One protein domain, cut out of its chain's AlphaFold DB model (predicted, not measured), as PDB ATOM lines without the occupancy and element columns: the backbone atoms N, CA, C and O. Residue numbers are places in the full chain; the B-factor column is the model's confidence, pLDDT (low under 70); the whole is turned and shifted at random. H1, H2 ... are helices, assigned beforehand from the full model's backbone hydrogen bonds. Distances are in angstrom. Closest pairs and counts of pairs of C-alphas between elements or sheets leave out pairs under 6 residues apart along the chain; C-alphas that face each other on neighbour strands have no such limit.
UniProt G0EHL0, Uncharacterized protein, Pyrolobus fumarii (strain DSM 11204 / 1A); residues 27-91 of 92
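This is residues 27 to 91 of the 92 residues of an uncharacterized protein of Pyrolobus fumarii (strain DSM 11204 / 1A) (UniProt G0EHL0). A loose, rod-like chain of helices: H1 and H2 follow each other with a corner between them, and H4 folds back past that corner from H2 toward H1. The short H3 packs on H2 toward one end of the rod, and H5 packs on H1 at the other end. The printed part has 65 residues with five named helices, in the order H1 to H5, and no named strand; its class is all helix. It is loose, with a radius of gyration of the C-alphas of 13.4 A and spans of 41 by 20 by 17 A.

H1 is residues 27 to 34, 10.5 A long, from C-alpha 27 at (277.251, 163.387, 270.255). H2 is residues 36 to 51, 22.6 A, and H3 residues 58 to 61. H4 is residues 64 to 78, 20.8 A, from C-alpha 64 at (295.851, 147.372, 259.655). H5 is residues 82 to 90, 12.5 A, ending at C-alpha 90 at (280.231, 170.655, 275.229).

H1 and H2 are close but not clearly touching, at a steep tilt of 67 degrees, only just short of about perpendicular; their closest C-alphas, of Tyr 33 and Ser 39, are 6.0 A apart. H1 touches H5 at a steep tilt of 44 degrees, the same way; the closest C-alphas, of Trp 27 and Phe 86, are 5.5 A apart. H4, with residues 73 to 78 alone, touches H1 at a shallow tilt of 34 degrees, only just short of steep, opposite ways; the closest C-alphas, of His 28 and Val 77, are 5.9 A apart. H2, with residues 38 to 41 alone, only just touches H4, with 3 pairs of C-alphas within 8 A, the closest those of Val 38 and Leu 70, 6.4 A. H2 touches H3 with residues 42 to 49 alone, the closest C-alphas being those of Leu 45 and Pro 58, 5.2 A. H2 and H5 are apart. In H1, H2, H4 and H5 every O i to N i+4 pair is within hydrogen-bond range; H3 is too short for such a pair.

The two C-alphas farthest apart, of Asp 53 and Trp 83, are 41.4 A apart. The printed part has no cut and no long link. No printed residue is under 70 in pLDDT.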
ATOM      1  N   TRP A  27     276.285 163.079 269.191       96.19
ATOM      2  CA  TRP A  27     277.251 163.387 270.255       96.19
ATOM      3  C   TRP A  27     278.437 162.419 270.277       96.19
ATOM      4  O   TRP A  27     279.578 162.831 270.463       96.19
ATOM      5  N   HIS A  28     278.175 161.129 270.060       97.81
ATOM      6  CA  HIS A  28     279.225 160.117 269.977       97.81
ATOM      7  C   HIS A  28     280.063 160.312 268.713       97.81
ATOM      8  O   HIS A  28     281.287 160.296 268.791       97.81
ATOM      9  N   SER A  29     279.422 160.577 267.572       96.19
ATOM     10  CA  SER A  29     280.137 160.873 266.328       96.19
ATOM     11  C   SER A  29     281.026 162.107 266.477       96.19
ATOM     12  O   SER A  29     282.196 162.060 266.109       96.19
ATOM     13  N   ALA A  30     280.515 163.186 267.078       96.44
ATOM     14  CA  ALA A  30     281.297 164.395 267.328       96.44
ATOM     15  C   ALA A  30     282.544 164.110 268.181       96.44
ATOM     16  O   ALA A  30     283.634 164.534 267.812       96.44
ATOM     17  N   LEU A  31     282.420 163.332 269.264       96.75
ATOM     18  CA  LEU A  31     283.578 162.927 270.070       96.75
ATOM     19  C   LEU A  31     284.574 162.053 269.311       96.75
ATOM     20  O   LEU A  31     285.778 162.206 269.493       96.75
ATOM     21  N   PHE A  32     284.089 161.122 268.490       97.94
ATOM     22  CA  PHE A  32     284.960 160.273 267.687       97.94
ATOM     23  C   PHE A  32     285.798 161.110 266.714       97.94
ATOM     24  O   PHE A  32     287.013 160.949 266.671       97.94
ATOM     25  N   TYR A  33     285.168 162.034 265.985       96.88
ATOM     26  CA  TYR A  33     285.862 162.886 265.017       96.88
ATOM     27  C   TYR A  33     286.694 164.009 265.657       96.88
ATOM     28  O   TYR A  33     287.598 164.524 265.005       96.88
ATOM     29  N   ALA A  34     286.424 164.372 266.914       96.12
ATOM     30  CA  ALA A  34     287.223 165.334 267.671       96.12
ATOM     31  C   ALA A  34     288.528 164.746 268.241       96.12
ATOM     32  O   ALA A  34     289.412 165.502 268.631       96.12
ATOM     33  N   ASP A  35     288.668 163.418 268.307       97.31
ATOM     34  CA  ASP A  35     289.906 162.777 268.755       97.31
ATOM     35  C   ASP A  35     291.036 163.071 267.744       97.31
ATOM     36  O   ASP A  35     290.943 162.719 266.566       97.31
ATOM     37  N   GLU A  36     292.104 163.736 268.199       97.56
ATOM     38  CA  GLU A  36     293.203 164.215 267.341       97.56
ATOM     39  C   GLU A  36     293.833 163.095 266.507       97.56
ATOM     40  O   GLU A  36     294.188 163.286 265.342       97.56
ATOM     41  N   GLU A  37     293.942 161.900 267.084       97.88
ATOM     42  CA  GLU A  37     294.531 160.753 266.410       97.88
ATOM     43  C   GLU A  37     293.591 160.182 265.345       97.88
ATOM     44  O   GLU A  37     294.052 159.812 264.265       97.88
ATOM     45  N   VAL A  38     292.277 160.172 265.609       98.19
ATOM     46  CA  VAL A  38     291.264 159.842 264.591       98.19
ATOM     47  C   VAL A  38     291.354 160.833 263.441       98.19
ATOM     48  O   VAL A  38     291.476 160.417 262.291       98.19
ATOM     49  N   SER A  39     291.345 162.133 263.740       97.62
ATOM     50  CA  SER A  39     291.408 163.192 262.729       97.62
ATOM     51  C   SER A  39     292.661 163.071 261.858       97.62
ATOM     52  O   SER A  39     292.562 163.062 260.628       97.62
ATOM     53  N   ARG A  40     293.833 162.858 262.475       98.44
ATOM     54  CA  ARG A  40     295.099 162.633 261.763       98.44
ATOM     55  C   ARG A  40     295.026 161.423 260.832       98.44
ATOM     56  O   ARG A  40     295.394 161.532 259.664       98.44
ATOM     57  N   ILE A  41     294.533 160.282 261.318       98.56
ATOM     58  CA  ILE A  41     294.414 159.069 260.498       98.56
ATOM     59  C   ILE A  41     293.474 159.318 259.320       98.56
ATOM     60  O   ILE A  41     293.833 159.004 258.188       98.56
ATOM     61  N   LEU A  42     292.301 159.914 259.549       97.75
ATOM     62  CA  LEU A  42     291.349 160.202 258.474       97.75
ATOM     63  C   LEU A  42     291.963 161.117 257.407       97.75
ATOM     64  O   LEU A  42     291.819 160.833 256.221       97.75
ATOM     65  N   GLN A  43     292.705 162.156 257.801       98.25
ATOM     66  CA  GLN A  43     293.433 163.010 256.856       98.25
ATOM     67  C   GLN A  43     294.455 162.216 256.029       98.25
ATOM     68  O   GLN A  43     294.509 162.354 254.809       98.25
ATOM     69  N   GLU A  44     295.229 161.329 256.657       98.38
ATOM     70  CA  GLU A  44     296.177 160.460 255.951       98.38
ATOM     71  C   GLU A  44     295.481 159.472 254.999       98.38
ATOM     72  O   GLU A  44     296.030 159.140 253.945       98.38
ATOM     73  N   LEU A  45     294.286 158.981 255.344       98.06
ATOM     74  CA  LEU A  45     293.469 158.147 254.456       98.06
ATOM     75  C   LEU A  45     292.988 158.931 253.238       98.06
ATOM     76  O   LEU A  45     293.133 158.448 252.116       98.06
ATOM     77  N   TYR A  46     292.474 160.145 253.445       97.88
ATOM     78  CA  TYR A  46     292.076 161.028 252.351       97.88
ATOM     79  C   TYR A  46     293.256 161.334 251.429       97.88
ATOM     80  O   TYR A  46     293.131 161.156 250.222       97.88
ATOM     81  N   ASN A  47     294.423 161.676 251.977       98.31
ATOM     82  CA  ASN A  47     295.622 161.940 251.182       98.31
ATOM     83  C   ASN A  47     296.029 160.727 250.332       98.31
ATOM     84  O   ASN A  47     296.320 160.872 249.146       98.31
ATOM     85  N   ARG A  48     296.020 159.516 250.908       98.25
ATOM     86  CA  ARG A  48     296.324 158.282 250.161       98.25
ATOM     87  C   ARG A  48     295.286 157.995 249.083       98.25
ATOM     88  O   ARG A  48     295.660 157.615 247.978       98.25
ATOM     89  N   TRP A  49     294.007 158.195 249.377       98.38
ATOM     90  CA  TRP A  49     292.928 158.033 248.407       98.38
ATOM     91  C   TRP A  49     293.069 159.014 247.240       98.38
ATOM     92  O   TRP A  49     292.974 158.607 246.085       98.38
ATOM     93  N   GLU A  50     293.386 160.280 247.514       98.06
ATOM     94  CA  GLU A  50     293.634 161.290 246.481       98.06
ATOM     95  C   GLU A  50     294.862 160.973 245.626       98.06
ATOM     96  O   GLU A  50     294.789 161.075 244.403       98.06
ATOM     97  N   GLN A  51     295.955 160.510 246.237       98.12
ATOM     98  CA  GLN A  51     297.152 160.052 245.520       98.12
ATOM     99  C   GLN A  51     296.900 158.824 244.630       98.12
ATOM    100  O   GLN A  51     297.713 158.529 243.758       98.12
ATOM    101  N   ASN A  52     295.792 158.110 244.841       97.88
ATOM    102  CA  ASN A  52     295.379 156.944 244.061       97.88
ATOM    103  C   ASN A  52     294.141 157.242 243.194       97.88
ATOM    104  O   ASN A  52     293.265 156.389 243.025       97.88
ATOM    105  N   ASP A  53     294.052 158.465 242.659       97.88
ATOM    106  CA  ASP A  53     292.981 158.935 241.769       97.88
ATOM    107  C   ASP A  53     291.570 158.750 242.347       97.88
ATOM    108  O   ASP A  53     290.600 158.563 241.609       97.88
ATOM    109  N   ARG A  54     291.445 158.759 243.678       95.94
ATOM    110  CA  ARG A  54     290.175 158.574 244.388       95.94
ATOM    111  C   ARG A  54     289.459 157.260 244.041       95.94
ATOM    112  O   ARG A  54     288.232 157.187 244.058       95.94
ATOM    113  N   ARG A  55     290.204 156.195 243.725       97.50
ATOM    114  CA  ARG A  55     289.620 154.866 243.466       97.50
ATOM    115  C   ARG A  55     289.154 154.219 244.768       97.50
ATOM    116  O   ARG A  55     289.934 154.145 245.714       97.50
ATOM    117  N   GLY A  56     287.928 153.699 244.793       95.81
ATOM    118  CA  GLY A  56     287.337 153.112 246.001       95.81
ATOM    119  C   GLY A  56     286.991 154.178 247.041       95.81
ATOM    120  O   GLY A  56     286.619 155.296 246.686       95.81
ATOM    121  N   GLU A  57     287.139 153.843 248.316       95.12
ATOM    122  CA  GLU A  57     286.834 154.703 249.463       95.12
ATOM    123  C   GLU A  57     288.097 154.977 250.299       95.12
ATOM    124  O   GLU A  57     289.005 154.145 250.321       95.12
ATOM    125  N   PRO A  58     288.177 156.085 251.064       95.25
ATOM    126  CA  PRO A  58     289.348 156.382 251.897       95.25
ATOM    127  C   PRO A  58     289.775 155.238 252.828       95.25
ATOM    128  O   PRO A  58     290.967 154.980 252.999       95.25
ATOM    129  N   LEU A  59     288.812 154.498 253.385       95.06
ATOM    130  CA  LEU A  59     289.068 153.360 254.271       95.06
ATOM    131  C   LEU A  59     289.751 152.164 253.585       95.06
ATOM    132  O   LEU A  59     290.390 151.369 254.274       95.06
ATOM    133  N   ASP A  60     289.691 152.047 252.253       94.88
ATOM    134  CA  ASP A  60     290.431 151.017 251.503       94.88
ATOM    135  C   ASP A  60     291.955 151.165 251.669       94.88
ATOM    136  O   ASP A  60     292.702 150.181 251.612       94.88
ATOM    137  N   TYR A  61     292.412 152.390 251.944       95.88
ATOM    138  CA  TYR A  61     293.822 152.767 252.068       95.88
ATOM    139  C   TYR A  61     294.341 152.723 253.511       95.88
ATOM    140  O   TYR A  61     295.507 153.056 253.755       95.88
ATOM    141  N   ALA A  62     293.503 152.299 254.463       96.12
ATOM    142  CA  ALA A  62     293.896 152.159 255.859       96.12
ATOM    143  C   ALA A  62     294.879 151.015 256.050       96.12
ATOM    144  O   ALA A  62     294.638 149.898 255.588       96.12
ATOM    145  N   LYS A  63     295.970 151.277 256.765       95.25
ATOM    146  CA  LYS A  63     296.823 150.213 257.294       95.25
ATOM    147  C   LYS A  63     296.057 149.440 258.372       95.25
ATOM    148  O   LYS A  63     295.046 149.911 258.895       95.25
ATOM    149  N   ASP A  64     296.529 148.239 258.686       92.69
ATOM    150  CA  ASP A  64     295.851 147.372 259.655       92.69
ATOM    151  C   ASP A  64     295.819 147.997 261.059       92.69
ATOM    152  O   ASP A  64     294.774 148.002 261.698       92.69
ATOM    153  N   ASP A  65     296.927 148.601 261.495       95.00
ATOM    154  CA  ASP A  65     297.053 149.302 262.779       95.00
ATOM    155  C   ASP A  65     296.144 150.537 262.863       95.00
ATOM    156  O   ASP A  65     295.468 150.754 263.867       95.00
ATOM    157  N   GLU A  66     296.067 151.318 261.786       97.31
ATOM    158  CA  GLU A  66     295.150 152.457 261.671       97.31
ATOM    159  C   GLU A  66     293.686 152.004 261.777       97.31
ATOM    160  O   GLU A  66     292.896 152.621 262.493       97.31
ATOM    161  N   LEU A  67     293.318 150.909 261.104       96.56
ATOM    162  CA  LEU A  67     291.962 150.363 261.143       96.56
ATOM    163  C   LEU A  67     291.603 149.811 262.530       96.56
ATOM    164  O   LEU A  67     290.509 150.076 263.034       96.56
ATOM    165  N   GLU A  68     292.519 149.077 263.160       95.50
ATOM    166  CA  GLU A  68     292.366 148.572 264.528       95.50
ATOM    167  C   GLU A  68     292.175 149.717 265.527       95.50
ATOM    168  O   GLU A  68     291.303 149.650 266.399       95.50
ATOM    169  N   LEU A  69     292.939 150.797 265.371       97.62
ATOM    170  CA  LEU A  69     292.870 151.966 266.234       97.62
ATOM    171  C   LEU A  69     291.557 152.738 266.056       97.62
ATOM    172  O   LEU A  69     290.900 153.066 267.052       97.62
ATOM    173  N   LEU A  70     291.129 152.974 264.812       98.25
ATOM    174  CA  LEU A  70     289.823 153.574 264.518       98.25
ATOM    175  C   LEU A  70     288.690 152.739 265.130       98.25
ATOM    176  O   LEU A  70     287.817 153.286 265.806       98.25
ATOM    177  N   LEU A  71     288.730 151.412 264.969       98.00
ATOM    178  CA  LEU A  71     287.745 150.497 265.547       98.00
ATOM    179  C   LEU A  71     287.743 150.538 267.079       98.00
ATOM    180  O   LEU A  71     286.679 150.605 267.698       98.00
ATOM    181  N   ALA A  72     288.918 150.527 267.710       97.81
ATOM    182  CA  ALA A  72     289.044 150.594 269.162       97.81
ATOM    183  C   ALA A  72     288.452 151.897 269.722       97.81
ATOM    184  O   ALA A  72     287.683 151.865 270.691       97.81
ATOM    185  N   LYS A  73     288.742 153.040 269.089       98.25
ATOM    186  CA  LYS A  73     288.189 154.340 269.496       98.25
ATOM    187  C   LYS A  73     286.689 154.432 269.238       98.25
ATOM    188  O   LYS A  73     285.967 154.890 270.125       98.25
ATOM    189  N   ALA A  74     286.206 153.931 268.103       98.12
ATOM    190  CA  ALA A  74     284.778 153.877 267.806       98.12
ATOM    191  C   ALA A  74     284.019 153.050 268.858       98.12
ATOM    192  O   ALA A  74     283.038 153.527 269.428       98.12
ATOM    193  N   LYS A  75     284.520 151.858 269.212       97.81
ATOM    194  CA  LYS A  75     283.957 151.019 270.288       97.81
ATOM    195  C   LYS A  75     283.957 151.724 271.638       97.81
ATOM    196  O   LYS A  75     282.981 151.623 272.379       97.81
ATOM    197  N   ARG A  76     285.051 152.412 271.980       97.12
ATOM    198  CA  ARG A  76     285.172 153.156 273.241       97.12
ATOM    199  C   ARG A  76     284.094 154.228 273.339       97.12
ATOM    200  O   ARG A  76     283.403 154.286 274.349       97.12
ATOM    201  N   VAL A  77     283.944 155.043 272.296       96.44
ATOM    202  CA  VAL A  77     282.970 156.138 272.284       96.44
ATOM    203  C   VAL A  77     281.540 155.600 272.231       96.44
ATOM    204  O   VAL A  77     280.719 156.034 273.026       96.44
ATOM    205  N   ALA A  78     281.242 154.585 271.414       95.62
ATOM    206  CA  ALA A  78     279.903 153.983 271.329       95.62
ATOM    207  C   ALA A  78     279.390 153.379 272.650       95.62
ATOM    208  O   ALA A  78     278.186 153.243 272.846       95.62
ATOM    209  N   ARG A  79     280.297 152.990 273.556       95.88
ATOM    210  CA  ARG A  79     279.955 152.449 274.882       95.88
ATOM    211  C   ARG A  79     279.759 153.530 275.945       95.88
ATOM    212  O   ARG A  79     279.383 153.197 277.068       95.88
ATOM    213  N   MET A  80     280.038 154.796 275.636       95.25
ATOM    214  CA  MET A  80     279.840 155.881 276.590       95.25
ATOM    215  C   MET A  80     278.340 156.097 276.843       95.25
ATOM    216  O   MET A  80     277.538 156.078 275.911       95.25
ATOM    217  N   PRO A  81     277.918 156.339 278.094       96.00
ATOM    218  CA  PRO A  81     276.576 156.829 278.366       96.00
ATOM    219  C   PRO A  81     276.321 158.146 277.625       96.00
ATOM    220  O   PRO A  81     277.167 159.041 277.639       96.00
ATOM    221  N   ALA A  82     275.124 158.321 277.062       91.31
ATOM    222  CA  ALA A  82     274.792 159.494 276.244       91.31
ATOM    223  C   ALA A  82     275.060 160.841 276.943       91.31
ATOM    224  O   ALA A  82     275.492 161.795 276.301       91.31
ATOM    225  N   TRP A  83     274.854 160.925 278.263       91.25
ATOM    226  CA  TRP A  83     275.140 162.138 279.036       91.25
ATOM    227  C   TRP A  83     276.642 162.441 279.140       91.25
ATOM    228  O   TRP A  83     277.019 163.611 279.181       91.25
ATOM    229  N   GLN A  84     277.501 161.414 279.174       94.69
ATOM    230  CA  GLN A  84     278.954 161.592 279.145       94.69
ATOM    231  C   GLN A  84     279.392 162.069 277.769       94.69
ATOM    232  O   GLN A  84     280.175 163.010 277.686       94.69
ATOM    233  N   ALA A  85     278.834 161.481 276.707       92.25
ATOM    234  CA  ALA A  85     279.127 161.911 275.349       92.25
ATOM    235  C   ALA A  85     278.727 163.374 275.120       92.25
ATOM    236  O   ALA A  85     279.538 164.174 274.668       92.25
ATOM    237  N   PHE A  86     277.512 163.749 275.530       90.75
ATOM    238  CA  PHE A  86     277.043 165.133 275.474       90.75
ATOM    239  C   PHE A  86     277.961 166.094 276.240       90.75
ATOM    240  O   PHE A  86     278.398 167.099 275.686       90.75
ATOM    241  N   ARG A  87     278.304 165.779 277.499       92.19
ATOM    242  CA  ARG A  87     279.222 166.613 278.294       92.19
ATOM    243  C   ARG A  87     280.602 166.732 277.658       92.19
ATOM    244  O   ARG A  87     281.178 167.813 277.698       92.19
ATOM    245  N   GLY A  88     281.107 165.640 277.089       89.62
ATOM    246  CA  GLY A  88     282.374 165.622 276.374       89.62
ATOM    247  C   GLY A  88     282.367 166.617 275.220       89.62
ATOM    248  O   GLY A  88     283.243 167.466 275.173       89.62
ATOM    249  N   VAL A  89     281.339 166.582 274.363       89.62
ATOM    250  CA  VAL A  89     281.216 167.510 273.221       89.62
ATOM    251  C   VAL A  89     281.135 168.969 273.662       89.62
ATOM    252  O   VAL A  89     281.758 169.820 273.047       89.62
ATOM    253  N   VAL A  90     280.386 169.274 274.725       89.19
ATOM    254  CA  VAL A  90     280.231 170.655 275.229       89.19
ATOM    255  C   VAL A  90     281.525 171.201 275.858       89.19
ATOM    256  O   VAL A  90     281.630 172.402 276.086       89.19
ATOM    257  N   SER A  91     282.500 170.334 276.144       86.38
ATOM    258  CA  SER A  91     283.779 170.703 276.766       86.38
ATOM    259  C   SER A  91     284.963 170.721 275.788       86.38
ATOM    260  O   SER A  91     286.083 170.956 276.241       86.38
TER     261      SER A  91